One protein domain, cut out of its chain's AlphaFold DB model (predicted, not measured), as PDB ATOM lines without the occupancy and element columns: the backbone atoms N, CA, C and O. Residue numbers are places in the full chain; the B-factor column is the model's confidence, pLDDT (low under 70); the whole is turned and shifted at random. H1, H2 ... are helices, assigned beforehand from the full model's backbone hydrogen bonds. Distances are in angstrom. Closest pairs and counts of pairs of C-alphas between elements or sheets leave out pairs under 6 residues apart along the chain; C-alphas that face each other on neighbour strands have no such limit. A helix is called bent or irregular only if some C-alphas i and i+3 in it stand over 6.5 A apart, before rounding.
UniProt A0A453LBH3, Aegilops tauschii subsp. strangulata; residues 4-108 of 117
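Overview. This is residues 4 to 108 of the 117 residues of a protein of Aegilops tauschii subsp. strangulata (UniProt A0A453LBH3). The longest helix, H3, is bent and folds back as a V of two arms, H3a and H3b, and the helix H6 crosses H3b at one end of the domain. At the other end the three short helices H1, H4 and H5 make a loose group, and H2 lies between this group and the arms of H3. The printed part has 105 residues with six named helices, H1 to H6 in order along the chain, and no named strand, and its class is all helix. It is compact, with a radius of gyration of the C-alphas of 13.7 A, and spans 38 by 31 by 23 A.

Along the chain. H3, residues 33 to 63, was assigned as one helix by its hydrogen bonds but is bent: C-alphas 45 and 48 are 9.3 A apart. Its arm H3a, residues 33 to 45, is 19.3 A long and starts with C-alpha 33 at (374.821, 144.908, 269.525); its arm H3b, residues 48 to 63, is 24.7 A long and has a kink of 26 degrees near residue 55. Both arms are irregular, with C-alphas 34 and 37 6.7 A apart and C-alphas 48 and 51 7.3 A apart. H6, residues 91 to 108, is 25.7 A long and ends with C-alpha 108 at (383.497, 116.525, 277.281). H2, residues 16 to 24, measures 11.2 A, and H5, residues 74 to 82, 12.3 A. H1, residues 4 to 10, measures 9.8 A and begins with C-alpha 4 at (364.915, 121.578, 281.703); H4, residues 66 to 69, measures 5.2 A.

Arrangement. H3b touches H6 at a steep tilt of 65 degrees, opposite ways; their closest C-alphas, of Tyr 56 and Ala 101, are 4.7 A apart. H3a and H3b are close but not clearly touching, at a steep tilt of 43 degrees, opposite ways, with the C-alphas of Tyr 43 and Leu 50 closest at 6.1 A. H3a, with residues 35 to 38 alone, only just touches H6, with 3 pairs of C-alphas within 8 A, the closest those of Leu 35 and His 91, 6.6 A. H2 only just touches H3b, with 3 such pairs, the closest Trp 22 and Ser 58 at 7.3 A. H2 also only just touches H5, with 3 pairs, the closest Phe 18 and Leu 81 at 6.5 A, at a shallow tilt of 8 degrees, the same way. H1 and H4 are close but not clearly touching, the C-alphas of Leu 4 and Ser 66 being closest at 6.2 A; H1 and H5 are near each other. Every O i to N i+4 pair is within hydrogen-bond range in H1, H5 and H6, against 3 of 5 in H2, 7 of 9 in H3a and 9 of 12 in H3b; H4 is too short for such a pair.

Size, cuts and confidence. The two C-alphas farthest apart, of Ala 45 and Asp 73, are 38.0 A apart. The printed part has no cut and no long link. Its mean pLDDT is 95.6, and no printed residue is under 70.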
ATOM      1  N   LEU A   4     365.400 120.616 282.693       92.44
ATOM      2  CA  LEU A   4     364.915 121.578 281.703       92.44
ATOM      3  C   LEU A   4     364.531 120.925 280.370       92.44
ATOM      4  O   LEU A   4     363.492 121.268 279.817       92.44
ATOM      5  N   SER A   5     365.348 120.003 279.847       92.31
ATOM      6  CA  SER A   5     365.070 119.380 278.545       92.31
ATOM      7  C   SER A   5     363.767 118.586 278.589       92.31
ATOM      8  O   SER A   5     362.956 118.685 277.677       92.31
ATOM      9  N   ARG A   6     363.536 117.868 279.699       93.00
ATOM     10  CA  ARG A   6     362.288 117.139 279.930       93.00
ATOM     11  C   ARG A   6     361.093 118.086 280.007       93.00
ATOM     12  O   ARG A   6     360.088 117.815 279.372       93.00
ATOM     13  N   HIS A   7     361.208 119.195 280.740       95.88
ATOM     14  CA  HIS A   7     360.116 120.169 280.843       95.88
ATOM     15  C   HIS A   7     359.757 120.783 279.481       95.88
ATOM     16  O   HIS A   7     358.583 120.906 279.155       95.88
ATOM     17  N   ILE A   8     360.756 121.121 278.656       95.31
ATOM     18  CA  ILE A   8     360.547 121.620 277.284       95.31
ATOM     19  C   ILE A   8     359.759 120.599 276.443       95.31
ATOM     20  O   ILE A   8     358.778 120.965 275.794       95.31
ATOM     21  N   GLU A   9     360.150 119.324 276.500       94.12
ATOM     22  CA  GLU A   9     359.461 118.228 275.805       94.12
ATOM     23  C   GLU A   9     358.036 118.002 276.340       94.12
ATOM     24  O   GLU A   9     357.106 117.833 275.554       94.12
ATOM     25  N   GLU A  10     357.834 118.047 277.661       95.62
ATOM     26  CA  GLU A  10     356.523 117.893 278.310       95.62
ATOM     27  C   GLU A  10     355.556 119.035 277.965       95.62
ATOM     28  O   GLU A  10     354.357 118.798 277.818       95.62
ATOM     29  N   GLN A  11     356.063 120.260 277.783       96.88
ATOM     30  CA  GLN A  11     355.273 121.383 277.267       96.88
ATOM     31  C   GLN A  11     354.997 121.277 275.755       96.88
ATOM     32  O   GLN A  11     354.248 122.092 275.220       96.88
ATOM     33  N   GLY A  12     355.575 120.294 275.054       95.19
ATOM     34  CA  GLY A  12     355.395 120.101 273.614       95.19
ATOM     35  C   GLY A  12     356.157 121.108 272.749       95.19
ATOM     36  O   GLY A  12     355.801 121.302 271.587       95.19
ATOM     37  N   LEU A  13     357.180 121.771 273.298       95.88
ATOM     38  CA  LEU A  13     358.013 122.709 272.550       95.88
ATOM     39  C   LEU A  13     359.183 121.971 271.892       95.88
ATOM     40  O   LEU A  13     360.011 121.359 272.564       95.88
ATOM     41  N   GLU A  14     359.307 122.087 270.574       94.25
ATOM     42  CA  GLU A  14     360.454 121.535 269.857       94.25
ATOM     43  C   GLU A  14     361.632 122.515 269.883       94.25
ATOM     44  O   GLU A  14     361.486 123.697 269.559       94.25
ATOM     45  N   PHE A  15     362.841 122.019 270.172       93.31
ATOM     46  CA  PHE A  15     364.061 122.841 270.181       93.31
ATOM     47  C   PHE A  15     364.254 123.648 268.891       93.31
ATOM     48  O   PHE A  15     364.705 124.793 268.933       93.31
ATOM     49  N   LEU A  16     363.864 123.088 267.742       93.12
ATOM     50  CA  LEU A  16     363.993 123.746 266.443       93.12
ATOM     51  C   LEU A  16     363.237 125.085 266.377       93.12
ATOM     52  O   LEU A  16     363.712 126.011 265.718       93.12
ATOM     53  N   GLN A  17     362.117 125.227 267.095       92.25
ATOM     54  CA  GLN A  17     361.262 126.419 267.044       92.25
ATOM     55  C   GLN A  17     361.951 127.687 267.567       92.25
ATOM     56  O   GLN A  17     361.586 128.790 267.156       92.25
ATOM     57  N   PHE A  18     362.967 127.555 268.426       93.62
ATOM     58  CA  PHE A  18     363.772 128.687 268.897       93.62
ATOM     59  C   PHE A  18     365.241 128.584 268.468       93.62
ATOM     60  O   PHE A  18     365.827 129.576 268.025       93.62
ATOM     61  N   ALA A  19     365.831 127.387 268.523       95.25
ATOM     62  CA  ALA A  19     367.256 127.196 268.285       95.25
ATOM     63  C   ALA A  19     367.644 127.438 266.820       95.25
ATOM     64  O   ALA A  19     368.752 127.899 266.559       95.25
ATOM     65  N   PHE A  20     366.741 127.224 265.854       95.06
ATOM     66  CA  PHE A  20     367.039 127.482 264.438       95.06
ATOM     67  C   PHE A  20     367.564 128.905 264.209       95.06
ATOM     68  O   PHE A  20     368.540 129.116 263.490       95.06
ATOM     69  N   ARG A  21     366.951 129.897 264.863       96.12
ATOM     70  CA  ARG A  21     367.391 131.294 264.789       96.12
ATOM     71  C   ARG A  21     368.764 131.492 265.428       96.12
ATOM     72  O   ARG A  21     369.577 132.240 264.895       96.12
ATOM     73  N   TRP A  22     369.018 130.821 266.547       96.94
ATOM     74  CA  TRP A  22     370.278 130.925 267.280       96.94
ATOM     75  C   TRP A  22     371.451 130.396 266.462       96.94
ATOM     76  O   TRP A  22     372.463 131.082 266.363       96.94
ATOM     77  N   PHE A  23     371.294 129.240 265.814       96.19
ATOM     78  CA  PHE A  23     372.349 128.652 264.988       96.19
ATOM     79  C   PHE A  23     372.543 129.403 263.665       96.19
ATOM     80  O   PHE A  23     373.676 129.700 263.302       96.19
ATOM     81  N   ASN A  24     371.469 129.801 262.974       96.25
ATOM     82  CA  ASN A  24     371.607 130.535 261.707       96.25
ATOM     83  C   ASN A  24     372.165 131.948 261.875       96.25
ATOM     84  O   ASN A  24     372.834 132.461 260.981       96.25
ATOM     85  N   CYS A  25     371.851 132.607 262.990       96.94
ATOM     86  CA  CYS A  25     372.325 133.959 263.262       96.94
ATOM     87  C   CYS A  25     373.495 133.991 264.246       96.94
ATOM     88  O   CYS A  25     373.830 135.078 264.712       96.94
ATOM     89  N   LEU A  26     374.082 132.837 264.589       96.94
ATOM     90  CA  LEU A  26     375.189 132.720 265.544       96.94
ATOM     91  C   LEU A  26     374.933 133.534 266.829       96.94
ATOM     92  O   LEU A  26     375.766 134.329 267.245       96.94
ATOM     93  N   LEU A  27     373.721 133.440 267.389       97.00
ATOM     94  CA  LEU A  27     373.246 134.184 268.572       97.00
ATOM     95  C   LEU A  27     373.310 135.726 268.510       97.00
ATOM     96  O   LEU A  27     372.863 136.383 269.449       97.00
ATOM     97  N   ILE A  28     373.745 136.331 267.400       96.12
ATOM     98  CA  ILE A  28     373.882 137.793 267.233       96.12
ATOM     99  C   ILE A  28     372.551 138.515 267.481       96.12
ATOM    100  O   ILE A  28     372.518 139.640 267.967       96.12
ATOM    101  N   ARG A  29     371.434 137.857 267.158       96.00
ATOM    102  CA  ARG A  29     370.081 138.393 267.349       96.00
ATOM    103  C   ARG A  29     369.561 138.322 268.782       96.00
ATOM    104  O   ARG A  29     368.545 138.950 269.069       96.00
ATOM    105  N   GLU A  30     370.216 137.554 269.644       96.62
ATOM    106  CA  GLU A  30     369.770 137.313 271.016       96.62
ATOM    107  C   GLU A  30     370.539 138.148 272.040       96.62
ATOM    108  O   GLU A  30     370.178 138.136 273.211       96.62
ATOM    109  N   VAL A  31     371.582 138.878 271.631       96.75
ATOM    110  CA  VAL A  31     372.402 139.723 272.511       96.75
ATOM    111  C   VAL A  31     372.416 141.184 272.043       96.75
ATOM    112  O   VAL A  31     372.206 141.463 270.861       96.75
ATOM    113  N   PRO A  32     372.678 142.153 272.938       96.81
ATOM    114  CA  PRO A  32     372.889 143.545 272.555       96.81
ATOM    115  C   PRO A  32     374.017 143.717 271.534       96.81
ATOM    116  O   PRO A  32     375.069 143.091 271.649       96.81
ATOM    117  N   PHE A  33     373.848 144.655 270.597       95.69
ATOM    118  CA  PHE A  33     374.821 144.908 269.525       95.69
ATOM    119  C   PHE A  33     376.247 145.178 270.034       95.69
ATOM    120  O   PHE A  33     377.215 144.717 269.441       95.69
ATOM    121  N   HIS A  34     376.388 145.867 271.169       96.50
ATOM    122  CA  HIS A  34     377.695 146.176 271.755       96.50
ATOM    123  C   HIS A  34     378.460 144.940 272.275       96.50
ATOM    124  O   HIS A  34     379.648 145.051 272.555       96.50
ATOM    125  N   LEU A  35     377.800 143.782 272.409       97.88
ATOM    126  CA  LEU A  35     378.420 142.506 272.790       97.88
ATOM    127  C   LEU A  35     378.710 141.601 271.586       97.88
ATOM    128  O   LEU A  35     379.390 140.586 271.726       97.88
ATOM    129  N   VAL A  36     378.220 141.960 270.395       96.69
ATOM    130  CA  VAL A  36     378.390 141.153 269.177       96.69
ATOM    131  C   VAL A  36     379.860 141.045 268.788       96.69
ATOM    132  O   VAL A  36     380.305 139.967 268.409       96.69
ATOM    133  N   THR A  37     380.637 142.119 268.946       95.56
ATOM    134  CA  THR A  37     382.084 142.090 268.683       95.56
ATOM    135  C   THR A  37     382.790 141.074 269.574       95.56
ATOM    136  O   THR A  37     383.610 140.307 269.087       95.56
ATOM    137  N   ARG A  38     382.400 140.979 270.852       96.44
ATOM    138  CA  ARG A  38     382.985 140.010 271.783       96.44
ATOM    139  C   ARG A  38     382.621 138.564 271.439       96.44
ATOM    140  O   ARG A  38     383.466 137.681 271.571       96.44
ATOM    141  N   LEU A  39     381.389 138.319 270.979       95.75
ATOM    142  CA  LEU A  39     381.002 137.018 270.422       95.75
ATOM    143  C   LEU A  39     381.853 136.665 269.201       95.75
ATOM    144  O   LEU A  39     382.348 135.546 269.107       95.75
ATOM    145  N   TRP A  40     382.047 137.618 268.288       96.12
ATOM    146  CA  TRP A  40     382.871 137.410 267.100       96.12
ATOM    147  C   TRP A  40     384.326 137.114 267.441       96.12
ATOM    148  O   TRP A  40     384.893 136.221 266.821       96.12
ATOM    149  N   ASP A  41     384.903 137.771 268.448       96.00
ATOM    150  CA  ASP A  41     386.256 137.447 268.918       96.00
ATOM    151  C   ASP A  41     386.361 135.971 269.329       96.00
ATOM    152  O   ASP A  41     387.307 135.282 268.951       96.00
ATOM    153  N   THR A  42     385.359 135.455 270.049       95.44
ATOM    154  CA  THR A  42     385.298 134.032 270.412       95.44
ATOM    155  C   THR A  42     385.116 133.138 269.189       95.44
ATOM    156  O   THR A  42     385.775 132.109 269.083       95.44
ATOM    157  N   TYR A  43     384.258 133.517 268.241       95.94
ATOM    158  CA  TYR A  43     384.017 132.717 267.038       95.94
ATOM    159  C   TYR A  43     385.254 132.619 266.147       95.94
ATOM    160  O   TYR A  43     385.573 131.541 265.649       95.94
ATOM    161  N   LEU A  44     385.975 133.727 265.991       96.19
ATOM    162  CA  LEU A  44     387.224 133.778 265.241       96.19
ATOM    163  C   LEU A  44     388.340 132.995 265.943       96.19
ATOM    164  O   LEU A  44     389.145 132.367 265.263       96.19
ATOM    165  N   ALA A  45     388.377 133.007 267.279       95.69
ATOM    166  CA  ALA A  45     389.350 132.239 268.052       95.69
ATOM    167  C   ALA A  45     389.138 130.717 267.948       95.69
ATOM    168  O   ALA A  45     390.117 129.976 267.898       95.69
ATOM    169  N   GLU A  46     387.886 130.248 267.899       94.56
ATOM    170  CA  GLU A  46     387.569 128.814 267.769       94.56
ATOM    171  C   GLU A  46     387.736 128.285 266.334       94.56
ATOM    172  O   GLU A  46     388.060 127.111 266.143       94.56
ATOM    173  N   GLY A  47     387.535 129.133 265.318       94.25
ATOM    174  CA  GLY A  47     387.755 128.783 263.912       94.25
ATOM    175  C   GLY A  47     386.903 127.593 263.455       94.25
ATOM    176  O   GLY A  47     385.683 127.594 263.613       94.25
ATOM    177  N   ASP A  48     387.545 126.560 262.907       93.69
ATOM    178  CA  ASP A  48     386.870 125.365 262.376       93.69
ATOM    179  C   ASP A  48     386.114 124.559 263.449       93.69
ATOM    180  O   ASP A  48     385.211 123.789 263.120       93.69
ATOM    181  N   TYR A  49     386.430 124.753 264.735       93.00
ATOM    182  CA  TYR A  49     385.733 124.104 265.853       93.00
ATOM    183  C   TYR A  49     384.463 124.845 266.294       93.00
ATOM    184  O   TYR A  49     383.744 124.365 267.174       93.00
ATOM    185  N   LEU A  50     384.158 125.996 265.683       94.75
ATOM    186  CA  LEU A  50     382.997 126.810 266.034       94.75
ATOM    187  C   LEU A  50     381.667 126.042 265.993       94.75
ATOM    188  O   LEU A  50     380.890 126.234 266.926       94.75
ATOM    189  N   PRO A  51     381.347 125.198 264.990       94.56
ATOM    190  CA  PRO A  51     380.059 124.503 264.966       94.56
ATOM    191  C   PRO A  51     379.828 123.644 266.214       94.56
ATOM    192  O   PRO A  51     378.753 123.711 266.810       94.56
ATOM    193  N   ASP A  52     380.858 122.920 266.656       93.88
ATOM    194  CA  ASP A  52     380.807 122.120 267.879       93.88
ATOM    195  C   ASP A  52     380.699 123.026 269.108       93.88
ATOM    196  O   ASP A  52     379.848 122.815 269.975       93.88
ATOM    197  N   PHE A  53     381.514 124.083 269.176       95.62
ATOM    198  CA  PHE A  53     381.510 124.989 270.322       95.62
ATOM    199  C   PHE A  53     380.201 125.779 270.462       95.62
ATOM    200  O   PHE A  53     379.716 126.004 271.574       95.62
ATOM    201  N   LEU A  54     379.567 126.143 269.347       97.00
ATOM    202  CA  LEU A  54     378.303 126.874 269.309       97.00
ATOM    203  C   LEU A  54     377.161 126.089 269.964       97.00
ATOM    204  O   LEU A  54     376.264 126.705 270.546       97.00
ATOM    205  N   VAL A  55     377.207 124.752 269.940       96.19
ATOM    206  CA  VAL A  55     376.265 123.909 270.692       96.19
ATOM    207  C   VAL A  55     376.407 124.161 272.194       96.19
ATOM    208  O   VAL A  55     375.407 124.411 272.869       96.19
ATOM    209  N   TYR A  56     377.637 124.190 272.713       96.88
ATOM    210  CA  TYR A  56     377.903 124.471 274.127       96.88
ATOM    211  C   TYR A  56     377.545 125.909 274.513       96.88
ATOM    212  O   TYR A  56     376.974 126.126 275.585       96.88
ATOM    213  N   ILE A  57     377.812 126.888 273.639       97.69
ATOM    214  CA  ILE A  57     377.382 128.279 273.855       97.69
ATOM    215  C   ILE A  57     375.856 128.346 273.926       97.69
ATOM    216  O   ILE A  57     375.320 128.924 274.868       97.69
ATOM    217  N   SER A  58     375.151 127.721 272.983       97.19
ATOM    218  CA  SER A  58     373.683 127.734 272.919       97.19
ATOM    219  C   SER A  58     373.046 127.043 274.128       97.19
ATOM    220  O   SER A  58     372.083 127.559 274.698       97.19
ATOM    221  N   ALA A  59     373.608 125.916 274.571       96.12
ATOM    222  CA  ALA A  59     373.174 125.232 275.786       96.12
ATOM    223  C   ALA A  59     373.407 126.099 277.034       96.12
ATOM    224  O   ALA A  59     372.506 126.266 277.857       96.12
ATOM    225  N   SER A  60     374.589 126.713 277.154       97.19
ATOM    226  CA  SER A  60     374.935 127.599 278.275       97.19
ATOM    227  C   SER A  60     374.026 128.823 278.322       97.19
ATOM    228  O   SER A  60     373.544 129.222 279.387       97.19
ATOM    229  N   PHE A  61     373.725 129.371 277.147       97.56
ATOM    230  CA  PHE A  61     372.817 130.488 276.972       97.56
ATOM    231  C   PHE A  61     371.409 130.130 277.455       97.56
ATOM    232  O   PHE A  61     370.903 130.808 278.348       97.56
ATOM    233  N   LEU A  62     370.831 129.017 276.985       97.38
ATOM    234  CA  LEU A  62     369.527 128.516 277.437       97.38
ATOM    235  C   LEU A  62     369.489 128.292 278.959       97.38
ATOM    236  O   LEU A  62     368.557 128.727 279.642       97.38
ATOM    237  N   LEU A  63     370.533 127.664 279.506       96.44
ATOM    238  CA  LEU A  63     370.625 127.328 280.925       96.44
ATOM    239  C   LEU A  63     370.750 128.554 281.840       96.44
ATOM    240  O   LEU A  63     370.469 128.444 283.031       96.44
ATOM    241  N   THR A  64     371.076 129.737 281.304       96.88
ATOM    242  CA  THR A  64     371.000 131.022 282.034       96.88
ATOM    243  C   THR A  64     369.613 131.277 282.626       96.88
ATOM    244  O   THR A  64     369.496 131.939 283.654       96.88
ATOM    245  N   TRP A  65     368.561 130.718 282.020       97.25
ATOM    246  CA  TRP A  65     367.180 130.875 282.478       97.25
ATOM    247  C   TRP A  65     366.521 129.553 282.875       97.25
ATOM    248  O   TRP A  65     365.295 129.486 282.935       97.25
ATOM    249  N   SER A  66     367.308 128.516 283.182       96.25
ATOM    250  CA  SER A  66     366.802 127.168 283.477       96.25
ATOM    251  C   SER A  66     365.714 127.154 284.558       96.25
ATOM    252  O   SER A  66     364.635 126.608 284.339       96.25
ATOM    253  N   GLU A  67     365.947 127.824 285.691       95.62
ATOM    254  CA  GLU A  67     364.977 127.882 286.795       95.62
ATOM    255  C   GLU A  67     363.667 128.579 286.423       95.62
ATOM    256  O   GLU A  67     362.611 128.257 286.968       95.62
ATOM    257  N   LYS A  68     363.736 129.570 285.527       96.81
ATOM    258  CA  LYS A  68     362.556 130.285 285.048       96.81
ATOM    259  C   LYS A  68     361.794 129.420 284.057       96.81
ATOM    260  O   LYS A  68     360.601 129.230 284.240       96.81
ATOM    261  N   LEU A  69     362.486 128.878 283.056       97.31
ATOM    262  CA  LEU A  69     361.903 128.051 282.000       97.31
ATOM    263  C   LEU A  69     361.164 126.829 282.562       97.31
ATOM    264  O   LEU A  69     360.076 126.528 282.090       97.31
ATOM    265  N   GLN A  70     361.693 126.195 283.613       96.75
ATOM    266  CA  GLN A  70     361.047 125.067 284.307       96.75
ATOM    267  C   GLN A  70     359.700 125.412 284.971       96.75
ATOM    268  O   GLN A  70     358.987 124.516 285.409       96.75
ATOM    269  N   LYS A  71     359.357 126.699 285.093       96.81
ATOM    270  CA  LYS A  71     358.104 127.172 285.703       96.81
ATOM    271  C   LYS A  71     357.106 127.712 284.680       96.81
ATOM    272  O   LYS A  71     356.003 128.062 285.080       96.81
ATOM    273  N   LEU A  72     357.507 127.831 283.413       97.50
ATOM    274  CA  LEU A  72     356.668 128.386 282.353       97.50
ATOM    275  C   LEU A  72     355.829 127.289 281.704       97.50
ATOM    276  O   LEU A  72     356.326 126.179 281.487       97.50
ATOM    277  N   ASP A  73     354.597 127.628 281.342       97.06
ATOM    278  CA  ASP A  73     353.817 126.816 280.410       97.06
ATOM    279  C   ASP A  73     354.304 126.996 278.957       97.06
ATOM    280  O   ASP A  73     355.196 127.801 278.669       97.06
ATOM    281  N   PHE A  74     353.728 126.241 278.020       95.38
ATOM    282  CA  PHE A  74     354.078 126.320 276.600       95.38
ATOM    283  C   PHE A  74     354.039 127.750 276.032       95.38
ATOM    284  O   PHE A  74     354.993 128.186 275.381       95.38
ATOM    285  N   GLN A  75     352.957 128.501 276.266       96.19
ATOM    286  CA  GLN A  75     352.776 129.820 275.660       96.19
ATOM    287  C   GLN A  75     353.775 130.827 276.235       96.19
ATOM    288  O   GLN A  75     354.407 131.585 275.488       96.19
ATOM    289  N   GLU A  76     353.950 130.822 277.555       97.19
ATOM    290  CA  GLU A  76     354.922 131.668 278.239       97.19
ATOM    291  C   GLU A  76     356.357 131.340 277.809       97.19
ATOM    292  O   GLU A  76     357.162 132.248 277.581       97.19
ATOM    293  N   MET A  77     356.673 130.053 277.652       97.44
ATOM    294  CA  MET A  77     357.991 129.579 277.238       97.44
ATOM    295  C   MET A  77     358.329 130.010 275.811       97.44
ATOM    296  O   MET A  77     359.422 130.536 275.584       97.44
ATOM    297  N   VAL A  78     357.391 129.866 274.868       95.19
ATOM    298  CA  VAL A  78     357.551 130.360 273.488       95.19
ATOM    299  C   VAL A  78     357.819 131.863 273.493       95.19
ATOM    300  O   VAL A  78     358.795 132.322 272.892       95.19
ATOM    301  N   MET A  79     356.991 132.634 274.201       95.62
ATOM    302  CA  MET A  79     357.137 134.090 274.267       95.62
ATOM    303  C   MET A  79     358.480 134.502 274.871       95.62
ATOM    304  O   MET A  79     359.124 135.426 274.364       95.62
ATOM    305  N   PHE A  80     358.914 133.801 275.918       97.50
ATOM    306  CA  PHE A  80     360.177 134.055 276.597       97.50
ATOM    307  C   PHE A  80     361.388 133.741 275.710       97.50
ATOM    308  O   PHE A  80     362.274 134.583 275.573       97.50
ATOM    309  N   LEU A  81     361.418 132.572 275.063       96.12
ATOM    310  CA  LEU A  81     362.524 132.159 274.189       96.12
ATOM    311  C   LEU A  81     362.619 133.007 272.915       96.12
ATOM    312  O   LEU A  81     363.705 133.166 272.360       96.12
ATOM    313  N   GLN A  82     361.509 133.592 272.463       91.88
ATOM    314  CA  GLN A  82     361.520 134.546 271.355       91.88
ATOM    315  C   GLN A  82     362.046 135.934 271.755       91.88
ATOM    316  O   GLN A  82     362.567 136.636 270.880       91.88
ATOM    317  N   HIS A  83     361.941 136.307 273.037       93.62
ATOM    318  CA  HIS A  83     362.257 137.638 273.576       93.62
ATOM    319  C   HIS A  83     363.082 137.548 274.866       93.62
ATOM    320  O   HIS A  83     362.665 138.003 275.936       93.62
ATOM    321  N   LEU A  84     364.272 136.959 274.765       96.75
ATOM    322  CA  LEU A  84     365.150 136.796 275.917       96.75
ATOM    323  C   LEU A  84     365.560 138.154 276.518       96.75
ATOM    324  O   LEU A  84     365.829 139.110 275.784       96.75
ATOM    325  N   PRO A  85     365.634 138.273 277.856       96.88
ATOM    326  CA  PRO A  85     365.867 139.541 278.544       96.88
ATOM    327  C   PRO A  85     367.357 139.928 278.561       96.88
ATOM    328  O   PRO A  85     367.943 140.136 279.621       96.88
ATOM    329  N   THR A  86     367.981 140.036 277.390       97.69
ATOM    330  CA  THR A  86     369.416 140.343 277.247       97.69
ATOM    331  C   THR A  86     369.712 141.821 277.032       97.69
ATOM    332  O   THR A  86     370.869 142.217 277.042       97.69
ATOM    333  N   ARG A  87     368.689 142.672 276.876       95.69
ATOM    334  CA  ARG A  87     368.837 144.100 276.524       95.69
ATOM    335  C   ARG A  87     369.841 144.867 277.396       95.69
ATOM    336  O   ARG A  87     370.519 145.752 276.885       95.69
ATOM    337  N   ASN A  88     369.905 144.536 278.683       95.69
ATOM    338  CA  ASN A  88     370.760 145.207 279.664       95.69
ATOM    339  C   ASN A  88     372.025 144.407 280.004       95.69
ATOM    340  O   ASN A  88     372.701 144.744 280.970       95.69
ATOM    341  N   TRP A  89     372.321 143.335 279.264       97.94
ATOM    342  CA  TRP A  89     373.560 142.593 279.456       97.94
ATOM    343  C   TRP A  89     374.757 143.475 279.144       97.94
ATOM    344  O   TRP A  89     374.743 144.241 278.179       97.94
ATOM    345  N   ALA A  90     375.790 143.315 279.959       97.19
ATOM    346  CA  ALA A  90     377.119 143.824 279.727       97.19
ATOM    347  C   ALA A  90     378.057 142.650 279.399       97.19
ATOM    348  O   ALA A  90     377.643 141.515 279.153       97.19
ATOM    349  N   HIS A  91     379.357 142.933 279.375       96.12
ATOM    350  CA  HIS A  91     380.365 141.927 279.053       96.12
ATOM    351  C   HIS A  91     380.343 140.767 280.053       96.12
ATOM    352  O   HIS A  91     380.501 139.622 279.653       96.12
ATOM    353  N   HIS A  92     380.096 141.043 281.335       96.94
ATOM    354  CA  HIS A  92     380.125 140.030 282.386       96.94
ATOM    355  C   HIS A  92     379.113 138.897 282.158       96.94
ATOM    356  O   HIS A  92     379.475 137.727 282.276       96.94
ATOM    357  N   GLU A  93     377.870 139.216 281.792       98.00
ATOM    358  CA  GLU A  93     376.836 138.214 281.518       98.00
ATOM    359  C   GLU A  93     377.216 137.319 280.340       98.00
ATOM    360  O   GLU A  93     377.078 136.094 280.417       98.00
ATOM    361  N   LEU A  94     377.754 137.920 279.276       97.75
ATOM    362  CA  LEU A  94     378.234 137.162 278.129       97.75
ATOM    363  C   LEU A  94     379.434 136.278 278.505       97.75
ATOM    364  O   LEU A  94     379.442 135.095 278.166       97.75
ATOM    365  N   GLU A  95     380.408 136.800 279.252       96.94
ATOM    366  CA  GLU A  95     381.557 136.014 279.722       96.94
ATOM    367  C   GLU A  95     381.126 134.821 280.579       96.94
ATOM    368  O   GLU A  95     381.699 133.739 280.446       96.94
ATOM    369  N   MET A  96     380.097 134.958 281.423       97.50
ATOM    370  CA  MET A  96     379.557 133.825 282.185       97.50
ATOM    371  C   MET A  96     378.969 132.734 281.280       97.50
ATOM    372  O   MET A  96     379.097 131.542 281.577       97.50
ATOM    373  N   VAL A  97     378.309 133.108 280.180       98.06
ATOM    374  CA  VAL A  97     377.812 132.141 279.185       98.06
ATOM    375  C   VAL A  97     378.983 131.435 278.507       98.06
ATOM    376  O   VAL A  97     379.024 130.201 278.494       98.06
ATOM    377  N   LEU A  98     379.949 132.199 277.999       97.50
ATOM    378  CA  LEU A  98     381.105 131.668 277.275       97.50
ATOM    379  C   LEU A  98     382.002 130.796 278.168       97.50
ATOM    380  O   LEU A  98     382.428 129.727 277.742       97.50
ATOM    381  N   SER A  99     382.216 131.187 279.426       96.81
ATOM    382  CA  SER A  99     383.024 130.426 280.390       96.81
ATOM    383  C   SER A  99     382.398 129.073 280.719       96.81
ATOM    384  O   SER A  99     383.084 128.054 280.694       96.81
ATOM    385  N   ARG A 100     381.081 129.033 280.980       96.69
ATOM    386  CA  ARG A 100     380.354 127.770 281.206       96.69
ATOM    387  C   ARG A 100     380.412 126.866 279.974       96.69
ATOM    388  O   ARG A 100     380.672 125.674 280.108       96.69
ATOM    389  N   ALA A 101     380.228 127.444 278.785       96.88
ATOM    390  CA  ALA A 101     380.332 126.710 277.528       96.88
ATOM    391  C   ALA A 101     381.732 126.111 277.340       96.88
ATOM    392  O   ALA A 101     381.852 124.931 277.021       96.88
ATOM    393  N   TYR A 102     382.780 126.895 277.605       94.81
ATOM    394  CA  TYR A 102     384.168 126.441 277.542       94.81
ATOM    395  C   TYR A 102     384.441 125.304 278.525       94.81
ATOM    396  O   TYR A 102     384.980 124.274 278.131       94.81
ATOM    397  N   MET A 103     383.994 125.434 279.778       95.00
ATOM    398  CA  MET A 103     384.134 124.369 280.773       95.00
ATOM    399  C   MET A 103     383.507 123.057 280.303       95.00
ATOM    400  O   MET A 103     384.157 122.018 280.383       95.00
ATOM    401  N   TRP A 104     382.272 123.084 279.793       93.38
ATOM    402  CA  TRP A 104     381.622 121.872 279.292       93.38
ATOM    403  C   TRP A 104     382.327 121.318 278.062       93.38
ATOM    404  O   TRP A 104     382.613 120.126 278.018       93.38
ATOM    405  N   HIS A 105     382.673 122.170 277.102       92.00
ATOM    406  CA  HIS A 105     383.410 121.762 275.914       92.00
ATOM    407  C   HIS A 105     384.727 121.058 276.277       92.00
ATOM    408  O   HIS A 105     384.997 119.962 275.783       92.00
ATOM    409  N   THR A 106     385.510 121.621 277.203       89.81
ATOM    410  CA  THR A 106     386.744 120.995 277.685       89.81
ATOM    411  C   THR A 106     386.457 119.722 278.468       89.81
ATOM    412  O   THR A 106     387.117 118.726 278.205       89.81
ATOM    413  N   MET A 107     385.485 119.697 279.387       88.38
ATOM    414  CA  MET A 107     385.149 118.486 280.150       88.38
ATOM    415  C   MET A 107     384.764 117.332 279.226       88.38
ATOM    416  O   MET A 107     385.303 116.246 279.387       88.38
ATOM    417  N   PHE A 108     383.921 117.566 278.219       80.50
ATOM    418  CA  PHE A 108     383.497 116.525 277.281       80.50
ATOM    419  C   PHE A 108     384.592 116.120 276.285       80.50
ATOM    420  O   PHE A 108     384.686 114.941 275.961       80.50
TER     421      PHE A 108